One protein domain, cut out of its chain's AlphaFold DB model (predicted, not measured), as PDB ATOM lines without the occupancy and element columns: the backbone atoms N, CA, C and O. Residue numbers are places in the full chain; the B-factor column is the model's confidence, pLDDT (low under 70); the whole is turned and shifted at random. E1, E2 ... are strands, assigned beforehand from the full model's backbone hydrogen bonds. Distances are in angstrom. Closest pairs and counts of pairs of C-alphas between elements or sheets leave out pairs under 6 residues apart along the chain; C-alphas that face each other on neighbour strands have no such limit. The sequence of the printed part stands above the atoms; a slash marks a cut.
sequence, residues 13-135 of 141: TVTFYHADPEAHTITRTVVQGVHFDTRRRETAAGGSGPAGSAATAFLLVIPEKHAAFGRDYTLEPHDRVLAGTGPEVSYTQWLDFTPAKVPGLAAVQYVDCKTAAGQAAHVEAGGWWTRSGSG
ATOM      1  N   THR A  13      61.452   8.088 216.111       97.94
ATOM      2  CA  THR A  13      61.999   8.297 214.766       97.94
ATOM      3  C   THR A  13      61.860   7.001 213.985       97.94
ATOM      4  O   THR A  13      62.024   5.927 214.563       97.94
ATOM      5  N   VAL A  14      61.585   7.095 212.690       98.06
ATOM      6  CA  VAL A  14      61.566   5.973 211.748       98.06
ATOM      7  C   VAL A  14      62.285   6.349 210.464       98.06
ATOM      8  O   VAL A  14      62.457   7.526 210.153       98.06
ATOM      9  N   THR A  15      62.690   5.340 209.706       98.56
ATOM     10  CA  THR A  15      63.223   5.496 208.355       98.56
ATOM     11  C   THR A  15      62.348   4.742 207.371       98.56
ATOM     12  O   THR A  15      62.095   3.552 207.566       98.56
ATOM     13  N   PHE A  16      61.914   5.435 206.326       98.12
ATOM     14  CA  PHE A  16      61.218   4.875 205.179       98.12
ATOM     15  C   PHE A  16      62.205   4.590 204.062       98.12
ATOM     16  O   PHE A  16      63.135   5.367 203.830       98.12
ATOM     17  N   TYR A  17      61.979   3.478 203.381       98.25
ATOM     18  CA  TYR A  17      62.711   3.081 202.196       98.25
ATOM     19  C   TYR A  17      61.718   2.788 201.090       98.25
ATOM     20  O   TYR A  17      60.893   1.882 201.235       98.25
ATOM     21  N   HIS A  18      61.857   3.529 200.002       97.25
ATOM     22  CA  HIS A  18      61.128   3.320 198.763       97.25
ATOM     23  C   HIS A  18      62.107   2.837 197.698       97.25
ATOM     24  O   HIS A  18      63.173   3.432 197.526       97.25
ATOM     25  N   ALA A  19      61.768   1.752 197.011       96.19
ATOM     26  CA  ALA A  19      62.567   1.243 195.907       96.19
ATOM     27  C   ALA A  19      61.968   1.690 194.581       96.19
ATOM     28  O   ALA A  19      60.793   1.441 194.340       96.19
ATOM     29  N   ASP A  20      62.803   2.271 193.726       95.62
ATOM     30  CA  ASP A  20      62.477   2.589 192.340       95.62
ATOM     31  C   ASP A  20      63.154   1.554 191.426       95.62
ATOM     32  O   ASP A  20      64.383   1.593 191.258       95.62
ATOM     33  N   PRO A  21      62.389   0.602 190.857       93.12
ATOM     34  CA  PRO A  21      62.941  -0.414 189.978       93.12
ATOM     35  C   PRO A  21      63.410   0.099 188.625       93.12
ATOM     36  O   PRO A  21      64.291  -0.520 188.038       93.12
ATOM     37  N   GLU A  22      62.854   1.202 188.126       95.06
ATOM     38  CA  GLU A  22      63.233   1.755 186.825       95.06
ATOM     39  C   GLU A  22      64.551   2.523 186.933       95.06
ATOM     40  O   GLU A  22      65.444   2.365 186.096       95.06
ATOM     41  N   ALA A  23      64.709   3.312 187.999       95.75
ATOM     42  CA  ALA A  23      65.939   4.049 188.269       95.75
ATOM     43  C   ALA A  23      67.025   3.196 188.949       95.75
ATOM     44  O   ALA A  23      68.179   3.621 189.025       95.75
ATOM     45  N   HIS A  24      66.679   2.002 189.443       96.12
ATOM     46  CA  HIS A  24      67.538   1.165 190.283       96.12
ATOM     47  C   HIS A  24      68.092   1.925 191.501       96.12
ATOM     48  O   HIS A  24      69.279   1.829 191.837       96.12
ATOM     49  N   THR A  25      67.233   2.684 192.182       97.12
ATOM     50  CA  THR A  25      67.603   3.485 193.360       97.12
ATOM     51  C   THR A  25      66.713   3.192 194.558       97.12
ATOM     52  O   THR A  25      65.578   2.752 194.408       97.12
ATOM     53  N   ILE A  26      67.231   3.459 195.760       97.81
ATOM     54  CA  ILE A  26      66.447   3.457 196.998       97.81
ATOM     55  C   ILE A  26      66.395   4.882 197.537       97.81
ATOM     56  O   ILE A  26      67.434   5.478 197.822       97.81
ATOM     57  N   THR A  27      65.189   5.402 197.730       97.69
ATOM     58  CA  THR A  27      64.965   6.658 198.445       97.69
ATOM     59  C   THR A  27      64.828   6.356 199.928       97.69
ATOM     60  O   THR A  27      63.973   5.570 200.336       97.69
ATOM     61  N   ARG A  28      65.682   6.982 200.741       97.88
ATOM     62  CA  ARG A  28      65.705   6.837 202.197       97.88
ATOM     63  C   ARG A  28      65.256   8.136 202.859       97.88
ATOM     64  O   ARG A  28      65.957   9.141 202.764       97.88
ATOM     65  N   THR A  29      64.171   8.079 203.623       98.44
ATOM     66  CA  THR A  29      63.591   9.252 204.295       98.44
ATOM     67  C   THR A  29      63.484   9.008 205.793       98.44
ATOM     68  O   THR A  29      62.870   8.037 206.221       98.44
ATOM     69  N   VAL A  30      64.077   9.877 206.614       98.31
ATOM     70  CA  VAL A  30      63.998   9.783 208.082       98.31
ATOM     71  C   VAL A  30      62.924  10.735 208.583       98.31
ATOM     72  O   VAL A  30      62.986  11.928 208.304       98.31
ATOM     73  N   VAL A  31      61.971  10.217 209.353       98.31
ATOM     74  CA  VAL A  31      60.842  10.985 209.887       98.31
ATOM     75  C   VAL A  31      60.812  10.880 211.407       98.31
ATOM     76  O   VAL A  31      60.969   9.801 211.979       98.31
ATOM     77  N   GLN A  32      60.627  12.021 212.070       98.12
ATOM     78  CA  GLN A  32      60.571  12.146 213.526       98.12
ATOM     79  C   GLN A  32      59.160  12.502 213.993       98.12
ATOM     80  O   GLN A  32      58.341  12.987 213.216       98.12
ATOM     81  N   GLY A  33      58.885  12.295 215.281       97.62
ATOM     82  CA  GLY A  33      57.579  12.609 215.855       97.62
ATOM     83  C   GLY A  33      56.501  11.647 215.368       97.62
ATOM     84  O   GLY A  33      55.384  12.070 215.093       97.62
ATOM     85  N   VAL A  34      56.846  10.364 215.235       97.88
ATOM     86  CA  VAL A  34      55.919   9.298 214.832       97.88
ATOM     87  C   VAL A  34      55.628   8.365 215.997       97.88
ATOM     88  O   VAL A  34      56.396   8.305 216.962       97.88
ATOM     89  N   HIS A  35      54.544   7.607 215.896       97.69
ATOM     90  CA  HIS A  35      54.317   6.430 216.724       97.69
ATOM     91  C   HIS A  35      54.463   5.180 215.861       97.69
ATOM     92  O   HIS A  35      53.718   5.009 214.902       97.69
ATOM     93  N   PHE A  36      55.426   4.329 216.194       96.25
ATOM     94  CA  PHE A  36      55.694   3.064 215.525       96.25
ATOM     95  C   PHE A  36      55.662   1.939 216.553       96.25
ATOM     96  O   PHE A  36      56.512   1.860 217.447       96.25
ATOM     97  N   ASP A  37      54.663   1.080 216.412       92.94
ATOM     98  CA  ASP A  37      54.404  -0.041 217.300       92.94
ATOM     99  C   ASP A  37      54.404  -1.340 216.500       92.94
ATOM    100  O   ASP A  37      53.687  -1.477 215.510       92.94
ATOM    101  N   THR A  38      55.200  -2.308 216.945       87.31
ATOM    102  CA  THR A  38      55.238  -3.657 216.378       87.31
ATOM    103  C   THR A  38      54.680  -4.629 217.401       87.31
ATOM    104  O   THR A  38      55.235  -4.780 218.490       87.31
ATOM    105  N   ARG A  39      53.613  -5.338 217.045       82.12
ATOM    106  CA  ARG A  39      52.961  -6.318 217.911       82.12
ATOM    107  C   ARG A  39      53.075  -7.716 217.340       82.12
ATOM    108  O   ARG A  39      52.819  -7.958 216.161       82.12
ATOM    109  N   ARG A  40      53.396  -8.671 218.210       72.81
ATOM    110  CA  ARG A  40      53.236 -10.087 217.896       72.81
ATOM    111  C   ARG A  40      51.745 -10.410 217.917       72.81
ATOM    112  O   ARG A  40      51.091 -10.297 218.948       72.81
ATOM    113  N   ARG A  41      51.212 -10.807 216.770       66.19
ATOM    114  CA  ARG A  41      49.870 -11.355 216.629       66.19
ATOM    115  C   ARG A  41      49.953 -12.865 216.791       66.19
ATOM    116  O   ARG A  41      50.517 -13.574 215.956       66.19
ATOM    117  N   GLU A  42      49.383 -13.348 217.882       61.56
ATOM    118  CA  GLU A  42      49.137 -14.770 218.064       61.56
ATOM    119  C   GLU A  42      47.843 -15.127 217.335       61.56
ATOM    120  O   GLU A  42      46.801 -14.496 217.525       61.56
ATOM    121  N   THR A  43      47.919 -16.103 216.435       52.84
ATOM    122  CA  THR A  43      46.723 -16.632 215.784       52.84
ATOM    123  C   THR A  43      46.017 -17.531 216.795       52.84
ATOM    124  O   THR A  43      46.589 -18.539 217.210       52.84
ATOM    125  N   ALA A  44      44.798 -17.176 217.213       46.25
ATOM    126  CA  ALA A  44      43.980 -18.067 218.032       46.25
ATOM    127  C   ALA A  44      43.788 -19.405 217.296       46.25
ATOM    128  O   ALA A  44      43.614 -19.425 216.073       46.25
ATOM    129  N   ALA A  45      43.835 -20.521 218.029       44.00
ATOM    130  CA  ALA A  45      43.536 -21.836 217.471       44.00
ATOM    131  C   ALA A  45      42.102 -21.814 216.906       44.00
ATOM    132  O   ALA A  45      41.142 -21.705 217.665       44.00
ATOM    133  N   GLY A  46      41.963 -21.828 215.576       46.06
ATOM    134  CA  GLY A  46      40.668 -21.694 214.892       46.06
ATOM    135  C   GLY A  46      40.721 -21.004 213.523       46.06
ATOM    136  O   GLY A  46      39.786 -21.146 212.742       46.06
ATOM    137  N   GLY A  47      41.804 -20.288 213.198       47.88
ATOM    138  CA  GLY A  47      42.087 -19.855 211.822       47.88
ATOM    139  C   GLY A  47      42.686 -20.987 210.981       47.88
ATOM    140  O   GLY A  47      43.350 -21.862 211.525       47.88
ATOM    141  N   SER A  48      42.505 -20.954 209.657       48.56
ATOM    142  CA  SER A  48      42.980 -21.954 208.676       48.56
ATOM    143  C   SER A  48      44.513 -22.061 208.521       48.56
ATOM    144  O   SER A  48      45.006 -22.576 207.519       48.56
ATOM    145  N   GLY A  49      45.279 -21.574 209.498       47.84
ATOM    146  CA  GLY A  49      46.728 -21.730 209.585       47.84
ATOM    147  C   GLY A  49      47.118 -22.715 210.693       47.84
ATOM    148  O   GLY A  49      46.323 -22.971 211.599       47.84
ATOM    149  N   PRO A  50      48.342 -23.268 210.664       46.72
ATOM    150  CA  PRO A  50      48.817 -24.129 211.738       46.72
ATOM    151  C   PRO A  50      48.740 -23.395 213.083       46.72
ATOM    152  O   PRO A  50      49.184 -22.247 213.212       46.72
ATOM    153  N   ALA A  51      48.150 -24.061 214.077       42.12
ATOM    154  CA  ALA A  51      48.070 -23.563 215.443       42.12
ATOM    155  C   ALA A  51      49.476 -23.156 215.926       42.12
ATOM    156  O   ALA A  51      50.428 -23.922 215.793       42.12
ATOM    157  N   GLY A  52      49.615 -21.931 216.441       48.00
ATOM    158  CA  GLY A  52      50.907 -21.391 216.883       48.00
ATOM    159  C   GLY A  52      51.696 -20.596 215.833       48.00
ATOM    160  O   GLY A  52      52.818 -20.178 216.122       48.00
ATOM    161  N   SER A  53      51.139 -20.324 214.644       54.38
ATOM    162  CA  SER A  53      51.751 -19.360 213.717       54.38
ATOM    163  C   SER A  53      51.755 -17.957 214.339       54.38
ATOM    164  O   SER A  53      50.701 -17.399 214.660       54.38
ATOM    165  N   ALA A  54      52.952 -17.404 214.542       59.91
ATOM    166  CA  ALA A  54      53.156 -16.037 214.999       59.91
ATOM    167  C   ALA A  54      53.289 -15.122 213.779       59.91
ATOM    168  O   ALA A  54      54.239 -15.244 213.001       59.91
ATOM    169  N   ALA A  55      52.341 -14.204 213.627       69.19
ATOM    170  CA  ALA A  55      52.484 -13.080 212.719       69.19
ATOM    171  C   ALA A  55      53.015 -11.875 213.502       69.19
ATOM    172  O   ALA A  55      52.694 -11.696 214.673       69.19
ATOM    173  N   THR A  56      53.828 -11.039 212.880       76.06
ATOM    174  CA  THR A  56      54.145  -9.703 213.384       76.06
ATOM    175  C   THR A  56      53.274  -8.722 212.625       76.06
ATOM    176  O   THR A  56      53.193  -8.795 211.403       76.06
ATOM    177  N   ALA A  57      52.587  -7.846 213.340       85.94
ATOM    178  CA  ALA A  57      51.861  -6.721 212.777       85.94
ATOM    179  C   ALA A  57      52.519  -5.427 213.246       85.94
ATOM    180  O   ALA A  57      53.168  -5.406 214.293       85.94
ATOM    181  N   PHE A  58      52.325  -4.346 212.504       92.06
ATOM    182  CA  PHE A  58      52.735  -3.028 212.962       92.06
ATOM    183  C   PHE A  58      51.670  -1.976 212.685       92.06
ATOM    184  O   PHE A  58      50.856  -2.125 211.770       92.06
ATOM    185  N   LEU A  59      51.716  -0.925 213.493       95.12
ATOM    186  CA  LEU A  59      50.977   0.311 213.315       95.12
ATOM    187  C   LEU A  59      51.977   1.465 213.299       95.12
ATOM    188  O   LEU A  59      52.819   1.584 214.190       95.12
ATOM    189  N   LEU A  60      51.855   2.314 212.290       97.62
ATOM    190  CA  LEU A  60      52.579   3.562 212.156       97.62
ATOM    191  C   LEU A  60      51.571   4.709 212.112       97.62
ATOM    192  O   LEU A  60      50.625   4.662 211.332       97.62
ATOM    193  N   VAL A  61      51.799   5.738 212.920       98.19
ATOM    194  CA  VAL A  61      51.034   6.988 212.908       98.19
ATOM    195  C   VAL A  61      51.999   8.153 212.741       98.19
ATOM    196  O   VAL A  61      52.939   8.296 213.527       98.19
ATOM    197  N   ILE A  62      51.754   8.992 211.735       98.12
ATOM    198  CA  ILE A  62      52.579  10.158 211.408       98.12
ATOM    199  C   ILE A  62      51.687  11.400 211.425       98.12
ATOM    200  O   ILE A  62      50.923  11.623 210.484       98.12
ATOM    201  N   PRO A  63      51.734  12.207 212.494       97.75
ATOM    202  CA  PRO A  63      50.991  13.455 212.557       97.75
ATOM    203  C   PRO A  63      51.460  14.450 211.497       97.75
ATOM    204  O   PRO A  63      52.650  14.749 211.415       97.75
ATOM    205  N   GLU A  64      50.509  15.055 210.784       96.25
ATOM    206  CA  GLU A  64      50.783  16.019 209.705       96.25
ATOM    207  C   GLU A  64      51.613  17.221 210.196       96.25
ATOM    208  O   GLU A  64      52.438  17.782 209.485       96.25
ATOM    209  N   LYS A  65      51.445  17.590 211.472       94.44
ATOM    210  CA  LYS A  65      52.204  18.669 212.125       94.44
ATOM    211  C   LYS A  65      53.701  18.376 212.311       94.44
ATOM    212  O   LYS A  65      54.444  19.297 212.638       94.44
ATOM    213  N   HIS A  66      54.114  17.110 212.233       95.44
ATOM    214  CA  HIS A  66      55.508  16.688 212.403       95.44
ATOM    215  C   HIS A  66      56.182  16.414 211.064       95.44
ATOM    216  O   HIS A  66      57.347  16.765 210.899       95.44
ATOM    217  N   ALA A  67      55.444  15.829 210.122       96.75
ATOM    218  CA  ALA A  67      55.857  15.688 208.738       96.75
ATOM    219  C   ALA A  67      54.608  15.673 207.854       96.75
ATOM    220  O   ALA A  67      53.668  14.925 208.131       96.75
ATOM    221  N   ALA A  68      54.608  16.489 206.806       96.75
ATOM    222  CA  ALA A  68      53.501  16.620 205.875       96.75
ATOM    223  C   ALA A  68      53.586  15.566 204.764       96.75
ATOM    224  O   ALA A  68      54.596  15.471 204.051       96.75
ATOM    225  N   PHE A  69      52.523  14.778 204.605       96.81
ATOM    226  CA  PHE A  69      52.467  13.729 203.587       96.81
ATOM    227  C   PHE A  69      52.492  14.319 202.169       96.81
ATOM    228  O   PHE A  69      51.782  15.274 201.861       96.81
ATOM    229  N   GLY A  70      53.334  13.764 201.295       95.00
ATOM    230  CA  GLY A  70      53.553  14.250 199.928       95.00
ATOM    231  C   GLY A  70      54.488  15.461 199.817       95.00
ATOM    232  O   GLY A  70      54.818  15.864 198.703       95.00
ATOM    233  N   ARG A  71      54.942  16.034 200.942       95.94
ATOM    234  CA  ARG A  71      55.921  17.133 200.968       95.94
ATOM    235  C   ARG A  71      57.225  16.725 201.644       95.94
ATOM    236  O   ARG A  71      58.282  16.866 201.041       95.94
ATOM    237  N   ASP A  72      57.139  16.250 202.883       97.00
ATOM    238  CA  ASP A  72      58.312  15.889 203.687       97.00
ATOM    239  C   ASP A  72      58.663  14.401 203.535       97.00
ATOM    240  O   ASP A  72      59.815  14.002 203.690       97.00
ATOM    241  N   TYR A  73      57.665  13.577 203.215       97.38
ATOM    242  CA  TYR A  73      57.819  12.159 202.919       97.38
ATOM    243  C   TYR A  73      56.692  11.670 202.008       97.38
ATOM    244  O   TYR A  73      55.601  12.244 201.970       97.38
ATOM    245  N   THR A  74      56.948  10.567 201.321       96.62
ATOM    246  CA  THR A  74      55.934   9.716 200.696       96.62
ATOM    247  C   THR A  74      55.957   8.355 201.379       96.62
ATOM    248  O   THR A  74      56.917   8.011 202.076       96.62
ATOM    249  N   LEU A  75      54.862   7.613 201.246       96.94
ATOM    250  CA  LEU A  75      54.748   6.259 201.759       96.94
ATOM    251  C   LEU A  75      53.729   5.509 200.913       96.94
ATOM    252  O   LEU A  75      52.607   5.984 200.732       96.94
ATOM    253  N   GLU A  76      54.115   4.338 200.436       95.94
ATOM    254  CA  GLU A  76      53.305   3.495 199.568       95.94
ATOM    255  C   GLU A  76      53.305   2.045 200.069       95.94
ATOM    256  O   GLU A  76      54.195   1.629 200.821       95.94
ATOM    257  N   PRO A  77      52.307   1.227 199.689       94.31
ATOM    258  CA  PRO A  77      52.417  -0.217 199.847       94.31
ATOM    259  C   PRO A  77      53.744  -0.733 199.274       94.31
ATOM    260  O   PRO A  77      54.198  -0.268 198.236       94.31
ATOM    261  N   HIS A  78      54.334  -1.724 199.942       91.50
ATOM    262  CA  HIS A  78      55.660  -2.305 199.673       91.50
ATOM    263  C   HIS A  78      56.873  -1.489 200.128       91.50
ATOM    264  O   HIS A  78      57.965  -2.068 200.216       91.50
ATOM    265  N   ASP A  79      56.695  -0.230 200.532       96.31
ATOM    266  CA  ASP A  79      57.751   0.498 201.228       96.31
ATOM    267  C   ASP A  79      58.132  -0.210 202.525       96.31
ATOM    268  O   ASP A  79      57.359  -0.965 203.133       96.31
ATOM    269  N   ARG A  80      59.360   0.044 202.972       95.94
ATOM    270  CA  ARG A  80      59.880  -0.547 204.202       95.94
ATOM    271  C   ARG A  80      60.084   0.505 205.265       95.94
ATOM    272  O   ARG A  80      60.580   1.591 204.989       95.94
ATOM    273  N   VAL A  81      59.731   0.152 206.494       96.81
ATOM    274  CA  VAL A  81      59.818   1.035 207.655       96.81
ATOM    275  C   VAL A  81      60.716   0.395 208.696       96.81
ATOM    276  O   VAL A  81      60.469  -0.735 209.117       96.81
ATOM    277  N   LEU A  82      61.747   1.119 209.127       96.12
ATOM    278  CA  LEU A  82      62.624   0.713 210.222       96.12
ATOM    279  C   LEU A  82      62.517   1.705 211.377       96.12
ATOM    280  O   LEU A  82      62.537   2.916 211.158       96.12
ATOM    281  N   ALA A  83      62.462   1.200 212.607       95.38
ATOM    282  CA  ALA A  83      62.579   2.042 213.791       95.38
ATOM    283  C   ALA A  83      63.957   2.726 213.856       95.38
ATOM    284  O   ALA A  83      64.995   2.102 213.638       95.38
ATOM    285  N   GLY A  84      63.965   4.006 214.214       96.56
ATOM    286  CA  GLY A  84      65.163   4.828 214.325       96.56
ATOM    287  C   GLY A  84      65.680   5.365 212.989       96.56
ATOM    288  O   GLY A  84      64.977   5.403 211.980       96.56
ATOM    289  N   THR A  85      66.932   5.821 213.016       97.88
ATOM    290  CA  THR A  85      67.685   6.241 211.827       97.88
ATOM    291  C   THR A  85      68.379   5.013 211.251       97.88
ATOM    292  O   THR A  85      69.381   4.553 211.792       97.88
ATOM    293  N   GLY A  86      67.820   4.442 210.192       96.12
ATOM    294  CA  GLY A  86      68.313   3.206 209.599       96.12
ATOM    295  C   GLY A  86      69.486   3.410 208.634       96.12
ATOM    296  O   GLY A  86      69.824   4.553 208.324       96.12
ATOM    297  N   PRO A  87      70.131   2.332 208.168       97.06
ATOM    298  CA  PRO A  87      71.299   2.418 207.288       97.06
ATOM    299  C   PRO A  87      70.948   2.963 205.898       97.06
ATOM    300  O   PRO A  87      69.786   2.993 205.508       97.06
ATOM    301  N   GLU A  88      71.951   3.369 205.122       97.25
ATOM    302  CA  GLU A  88      71.778   3.466 203.669       97.25
ATOM    303  C   GLU A  88      71.677   2.058 203.071       97.25
ATOM    304  O   GLU A  88      72.353   1.132 203.523       97.25
ATOM    305  N   VAL A  89      70.811   1.894 202.071       96.75
ATOM    306  CA  VAL A  89      70.549   0.612 201.407       96.75
ATOM    307  C   VAL A  89      70.669   0.840 199.910       96.75
ATOM    308  O   VAL A  89      69.994   1.711 199.367       96.75
ATOM    309  N   SER A  90      71.525   0.077 199.232       96.44
ATOM    310  CA  SER A  90      71.598   0.116 197.771       96.44
ATOM    311  C   SER A  90      70.464  -0.697 197.149       96.44
ATOM    312  O   SER A  90      69.945  -1.640 197.749       96.44
ATOM    313  N   TYR A  91      70.120  -0.401 195.896       95.25
ATOM    314  CA  TYR A  91      69.077  -1.145 195.184       95.25
ATOM    315  C   TYR A  91      69.387  -2.649 195.079       95.25
ATOM    316  O   TYR A  91      68.512  -3.490 195.261       95.25
ATOM    317  N   THR A  92      70.662  -3.012 194.919       96.31
ATOM    318  CA  THR A  92      71.118  -4.414 194.909       96.31
ATOM    319  C   THR A  92      70.883  -5.153 196.231       96.31
ATOM    320  O   THR A  92      70.747  -6.372 196.228       96.31
ATOM    321  N   GLN A  93      70.806  -4.439 197.356       95.88
ATOM    322  CA  GLN A  93      70.530  -5.009 198.676       95.88
ATOM    323  C   GLN A  93      69.025  -5.126 198.957       95.88
ATOM    324  O   GLN A  93      68.630  -5.743 199.950       95.88
ATOM    325  N   TRP A  94      68.167  -4.561 198.099       94.56
ATOM    326  CA  TRP A  94      66.730  -4.490 198.342       94.56
ATOM    327  C   TRP A  94      66.105  -5.869 198.540       94.56
ATOM    328  O   TRP A  94      65.351  -6.056 199.486       94.56
ATOM    329  N   LEU A  95      66.430  -6.877 197.735       91.50
ATOM    330  CA  LEU A  95      65.820  -8.206 197.893       91.50
ATOM    331  C   LEU A  95      66.164  -8.878 199.236       91.50
ATOM    332  O   LEU A  95      65.376  -9.670 199.752       91.50
ATOM    333  N   ASP A  96      67.296  -8.516 199.843       91.88
ATOM    334  CA  ASP A  96      67.731  -9.047 201.136       91.88
ATOM    335  C   ASP A  96      67.289  -8.197 202.329       91.88
ATOM    336  O   ASP A  96      67.199  -8.703 203.448       91.88
ATOM    337  N   PHE A  97      66.946  -6.930 202.112       93.06
ATOM    338  CA  PHE A  97      66.548  -6.005 203.169       93.06
ATOM    339  C   PHE A  97      65.085  -6.222 203.619       93.06
ATOM    340  O   PHE A  97      64.271  -5.313 203.605       93.06
ATOM    341  N   THR A  98      64.703  -7.446 203.986       89.50
ATOM    342  CA  THR A  98      63.308  -7.835 204.286       89.50
ATOM    343  C   THR A  98      63.040  -7.986 205.790       89.50
ATOM    344  O   THR A  98      63.975  -8.264 206.543       89.50
ATOM    345  N   PRO A  99      61.771  -7.918 206.249       85.44
ATOM    346  CA  PRO A  99      61.404  -8.178 207.650       85.44
ATOM    347  C   PRO A  99      61.872  -9.531 208.209       85.44
ATOM    348  O   PRO A  99      62.031  -9.689 209.417       85.44
ATOM    349  N   ALA A 100      62.091 -10.529 207.345       82.94
ATOM    350  CA  ALA A 100      62.597 -11.842 207.744       82.94
ATOM    351  C   ALA A 100      64.105 -11.838 208.056       82.94
ATOM    352  O   ALA A 100      64.566 -12.666 208.841       82.94
ATOM    353  N   LYS A 101      64.867 -10.929 207.434       87.56
ATOM    354  CA  LYS A 101      66.332 -10.845 207.543       87.56
ATOM    355  C   LYS A 101      66.797  -9.686 208.425       87.56
ATOM    356  O   LYS A 101      67.872  -9.772 209.010       87.56
ATOM    357  N   VAL A 102      65.993  -8.630 208.545       88.81
ATOM    358  CA  VAL A 102      66.326  -7.408 209.284       88.81
ATOM    359  C   VAL A 102      65.353  -7.242 210.456       88.81
ATOM    360  O   VAL A 102      64.198  -6.862 210.247       88.81
ATOM    361  N   PRO A 103      65.785  -7.527 211.697       85.50
ATOM    362  CA  PRO A 103      64.950  -7.342 212.877       85.50
ATOM    363  C   PRO A 103      64.436  -5.906 213.004       85.50
ATOM    364  O   PRO A 103      65.187  -4.948 212.833       85.50
ATOM    365  N   GLY A 104      63.151  -5.761 213.327       86.06
ATOM    366  CA  GLY A 104      62.497  -4.457 213.479       86.06
ATOM    367  C   GLY A 104      62.097  -3.781 212.164       86.06
ATOM    368  O   GLY A 104      61.467  -2.726 212.213       86.06
ATOM    369  N   LEU A 105      62.421  -4.373 211.009       91.12
ATOM    370  CA  LEU A 105      61.959  -3.884 209.717       91.12
ATOM    371  C   LEU A 105      60.536  -4.371 209.438       91.12
ATOM    372  O   LEU A 105      60.221  -5.546 209.619       91.12
ATOM    373  N   ALA A 106      59.695  -3.466 208.958       91.88
ATOM    374  CA  ALA A 106      58.325  -3.728 208.552       91.88
ATOM    375  C   ALA A 106      58.137  -3.428 207.062       91.88
ATOM    376  O   ALA A 106      58.837  -2.584 206.506       91.88
ATOM    377  N   ALA A 107      57.181  -4.105 206.426       91.94
ATOM    378  CA  ALA A 107      56.751  -3.818 205.059       91.94
ATOM    379  C   ALA A 107      55.321  -3.267 205.078       91.94
ATOM    380  O   ALA A 107      54.422  -3.902 205.639       91.94
ATOM    381  N   VAL A 108      55.123  -2.097 204.477       94.38
ATOM    382  CA  VAL A 108      53.836  -1.405 204.396       94.38
ATOM    383  C   VAL A 108      52.888  -2.187 203.495       94.38
ATOM    384  O   VAL A 108      53.262  -2.623 202.412       94.38
ATOM    385  N   GLN A 109      51.650  -2.380 203.944       92.81
ATOM    386  CA  GLN A 109      50.582  -2.990 203.140       92.81
ATOM    387  C   GLN A 109      49.462  -2.010 202.836       92.81
ATOM    388  O   GLN A 109      48.820  -2.118 201.798       92.81
ATOM    389  N   TYR A 110      49.222  -1.069 203.742       94.62
ATOM    390  CA  TYR A 110      48.265  -0.001 203.530       94.62
ATOM    391  C   TYR A 110      48.817   1.314 204.060       94.62
ATOM    392  O   TYR A 110      49.598   1.341 205.017       94.62
ATOM    393  N   VAL A 111      48.346   2.388 203.437       97.12
ATOM    394  CA  VAL A 111      48.552   3.774 203.839       97.12
ATOM    395  C   VAL A 111      47.186   4.440 203.780       97.12
ATOM    396  O   VAL A 111      46.470   4.288 202.792       97.12
ATOM    397  N   ASP A 112      46.800   5.122 204.850       97.50
ATOM    398  CA  ASP A 112      45.507   5.779 204.966       97.50
ATOM    399  C   ASP A 112      45.667   7.186 205.549       97.50
ATOM    400  O   ASP A 112      46.159   7.377 206.666       97.50
ATOM    401  N   CYS A 113      45.247   8.185 204.778       96.31
ATOM    402  CA  CYS A 113      45.310   9.586 205.168       96.31
ATOM    403  C   CYS A 113      44.071   9.948 205.986       96.31
ATOM    404  O   CYS A 113      42.955  10.016 205.469       96.31
ATOM    405  N   LYS A 114      44.260  10.246 207.270       95.94
ATOM    406  CA  LYS A 114      43.169  10.649 208.154       95.94
ATOM    407  C   LYS A 114      42.946  12.148 208.090       95.94
ATOM    408  O   LYS A 114      43.881  12.951 208.116       95.94
ATOM    409  N   THR A 115      41.673  12.529 208.088       94.69
ATOM    410  CA  THR A 115      41.248  13.925 208.169       94.69
ATOM    411  C   THR A 115      40.462  14.181 209.448       94.69
ATOM    412  O   THR A 115      39.771  13.305 209.967       94.69
ATOM    413  N   ALA A 116      40.562  15.400 209.967       92.44
ATOM    414  CA  ALA A 116      39.768  15.878 211.089       92.44
ATOM    415  C   ALA A 116      39.283  17.294 210.788       92.44
ATOM    416  O   ALA A 116      40.066  18.150 210.386       92.44
ATOM    417  N   ALA A 117      37.977  17.530 210.941       90.06
ATOM    418  CA  ALA A 117      37.337  18.797 210.571       90.06
ATOM    419  C   ALA A 117      37.679  19.268 209.134       90.06
ATOM    420  O   ALA A 117      37.842  20.459 208.886       90.06
ATOM    421  N   GLY A 118      37.810  18.325 208.192       90.31
ATOM    422  CA  GLY A 118      38.130  18.615 206.788       90.31
ATOM    423  C   GLY A 118      39.585  19.021 206.524       90.31
ATOM    424  O   GLY A 118      39.879  19.509 205.438       90.31
ATOM    425  N   GLN A 119      40.487  18.853 207.492       90.31
ATOM    426  CA  GLN A 119      41.923  19.107 207.350       90.31
ATOM    427  C   GLN A 119      42.713  17.806 207.518       90.31
ATOM    428  O   GLN A 119      42.280  16.916 208.255       90.31
ATOM    429  N   ALA A 120      43.868  17.696 206.857       93.69
ATOM    430  CA  ALA A 120      44.788  16.578 207.056       93.69
ATOM    431  C   ALA A 120      45.242  16.526 208.525       93.69
ATOM    432  O   ALA A 120      45.639  17.538 209.102       93.69
ATOM    433  N   ALA A 121      45.119  15.353 209.145       95.75
ATOM    434  CA  ALA A 121      45.379  15.168 210.569       95.75
ATOM    435  C   ALA A 121      46.648  14.346 210.809       95.75
ATOM    436  O   ALA A 121      47.541  14.779 211.543       95.75
ATOM    437  N   HIS A 122      46.698  13.150 210.229       97.25
ATOM    438  CA  HIS A 122      47.831  12.235 210.278       97.25
ATOM    439  C   HIS A 122      47.680  11.163 209.198       97.25
ATOM    440  O   HIS A 122      46.582  10.936 208.691       97.25
ATOM    441  N   VAL A 123      48.770  10.468 208.901       98.25
ATOM    442  CA  VAL A 123      48.753   9.231 208.117       98.25
ATOM    443  C   VAL A 123      48.834   8.042 209.065       98.25
ATOM    444  O   VAL A 123      49.641   8.043 209.997       98.25
ATOM    445  N   GLU A 124      48.001   7.033 208.825       97.75
ATOM    446  CA  GLU A 124      48.151   5.702 209.404       97.75
ATOM    447  C   GLU A 124      48.687   4.744 208.346       97.75
ATOM    448  O   GLU A 124      48.182   4.687 207.228       97.75
ATOM    449  N   ALA A 125      49.681   3.945 208.705       97.44
ATOM    450  CA  ALA A 125      50.156   2.860 207.864       97.44
ATOM    451  C   ALA A 125      50.342   1.597 208.690       97.44
ATOM    452  O   ALA A 125      50.531   1.632 209.908       97.44
ATOM    453  N   GLY A 126      50.287   0.458 208.019       94.12
ATOM    454  CA  GLY A 126      50.419  -0.811 208.702       94.12
ATOM    455  C   GLY A 126      50.536  -1.977 207.750       94.12
ATOM    456  O   GLY A 126      50.522  -1.851 206.524       94.12
ATOM    457  N   GLY A 127      50.673  -3.142 208.355       86.94
ATOM    458  CA  GLY A 127      50.849  -4.398 207.656       86.94
ATOM    459  C   GLY A 127      51.120  -5.518 208.640       86.94
ATOM    460  O   GLY A 127      51.295  -5.299 209.841       86.94
ATOM    461  N   TRP A 128      51.130  -6.740 208.124       76.62
ATOM    462  CA  TRP A 128      51.402  -7.924 208.924       76.62
ATOM    463  C   TRP A 128      52.100  -9.016 208.116       76.62
ATOM    464  O   TRP A 128      51.773  -9.279 206.959       76.62
ATOM    465  N   TRP A 129      53.056  -9.695 208.734       72.69
ATOM    466  CA  TRP A 129      53.805 -10.774 208.104       72.69
ATOM    467  C   TRP A 129      54.013 -11.942 209.050       72.69
ATOM    468  O   TRP A 129      54.114 -11.779 210.260       72.69
ATOM    469  N   THR A 130      54.082 -13.144 208.499       66.00
ATOM    470  CA  THR A 130      54.559 -14.330 209.205       66.00
ATOM    471  C   THR A 130      56.032 -14.559 208.866       66.00
ATOM    472  O   THR A 130      56.612 -13.899 208.000       66.00
ATOM    473  N   ARG A 131      56.654 -15.549 209.512       57.03
ATOM    474  CA  ARG A 131      58.009 -16.006 209.158       57.03
ATOM    475  C   ARG A 131      58.118 -16.503 207.705       57.03
ATOM    476  O   ARG A 131      59.217 -16.540 207.169       57.03
ATOM    477  N   SER A 132      56.999 -16.883 207.085       55.81
ATOM    478  CA  SER A 132      56.922 -17.378 205.707       55.81
ATOM    479  C   SER A 132      56.507 -16.310 204.681       55.81
ATOM    480  O   SER A 132      56.356 -16.650 203.513       55.81
ATOM    481  N   GLY A 133      56.313 -15.048 205.089       53.91
ATOM    482  CA  GLY A 133      55.923 -13.936 204.207       53.91
ATOM    483  C   GLY A 133      54.709 -13.148 204.714       53.91
ATOM    484  O   GLY A 133      54.085 -13.508 205.711       53.91
ATOM    485  N   SER A 134      54.357 -12.042 204.050       54.62
ATOM    486  CA  SER A 134      53.078 -11.361 204.296       54.62
ATOM    487  C   SER A 134      51.920 -12.284 203.923       54.62
ATOM    488  O   SER A 134      51.952 -12.920 202.876       54.62
ATOM    489  N   GLY A 135      50.883 -12.374 204.759       45.62
ATOM    490  CA  GLY A 135      49.718 -13.225 204.474       45.62
ATOM    491  C   GLY A 135      48.797 -12.706 203.362       45.62
ATOM    492  O   GLY A 135      47.756 -13.305 203.110       45.62
TER     493      GLY A 135
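AT A GLANCE: This is residues 13 to 135 of the 141 residues of an uncharacterized protein of Oscillospiraceae bacterium (UniProt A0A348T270). One seven-stranded sheet is folded back on itself like part of a barrel: the leaf E5, E4, E1 partly faces the leaf E3, E7, E6, and the long, sharply bent strand E2 is the hinge between them. The short edge strand E5 comes back near E7, and two long stretches without named elements, residues 64 to 79 and 84 to 104, join E3 to E4 and E4 to E5. The printed part has 123 residues, with no named helix and strands E1 to E7 in that order along the chain; the class is all strand. Across the antiparallel sheet the order is E5, E4, E1, E2, E3, E7, E6. The whole is compact, with a radius of gyration of the C-alphas of 15.4 A, and spans 44 by 41 by 24 A.

HOW THE PARTS SIT: In the sheet, E2, residues 25 to 42, bends by 102 degrees at residue 33. Its residues 25 to 32 pair with E1, residues 13 to 20, in a hairpin, where N 16 and O 29 are 2.8 A apart. Its residues 35 to 42 pair with E3, residues 54 to 63, in a second hairpin, where N 37 and O 59 are 2.9 A apart. E1, E2 and E3 form a meander, each strand the antiparallel neighbour of the one before. With E4, residues 80 to 83, they form a Greek key, in which the fourth strand returns beside the first; N 15 and O 82 are 2.8 A apart. E5, residues 105 to 107, is an edge strand beside E4, with N 106 and O 81 2.8 A apart. Beyond E3 comes E7, residues 119 to 130, antiparallel at 166 degrees, with N 60 and O 125 2.8 A apart. The other edge strand, E6, residues 110 to 116, forms a hairpin with E7; N 112 and O 124 are 2.8 A apart. The closest C-alphas of E5 and E7 are those of Ala 107 and Gly 127, 6.5 A apart. E1 and E7 are apart.

IN THESE COORDINATES: E1 begins at C-alpha 13, (61.999, 8.297, 214.766), and is 23.1 A long. E2 is 35.8 A long and ends at C-alpha 42, (49.137, -14.770, 218.064). E3 is 29.7 A long, E4 10.3 A, E5 7.0 A and E6 19.5 A. E7 is 35.8 A long and ends at C-alpha 130, (54.559, -14.330, 209.205); its residues 129 to 130 pair antiparallel with residues 133 to 134.

THE WHOLE: The two C-alphas farthest apart, those of Ala 23 and Ala 45, are 45.0 A apart. The printed part has no cut. The links E2 to E3, E3 to E4 and E4 to E5 are long. The mean pLDDT of the printed part is 87.0; residues 41 to 55 and 130 to 135 are under 70.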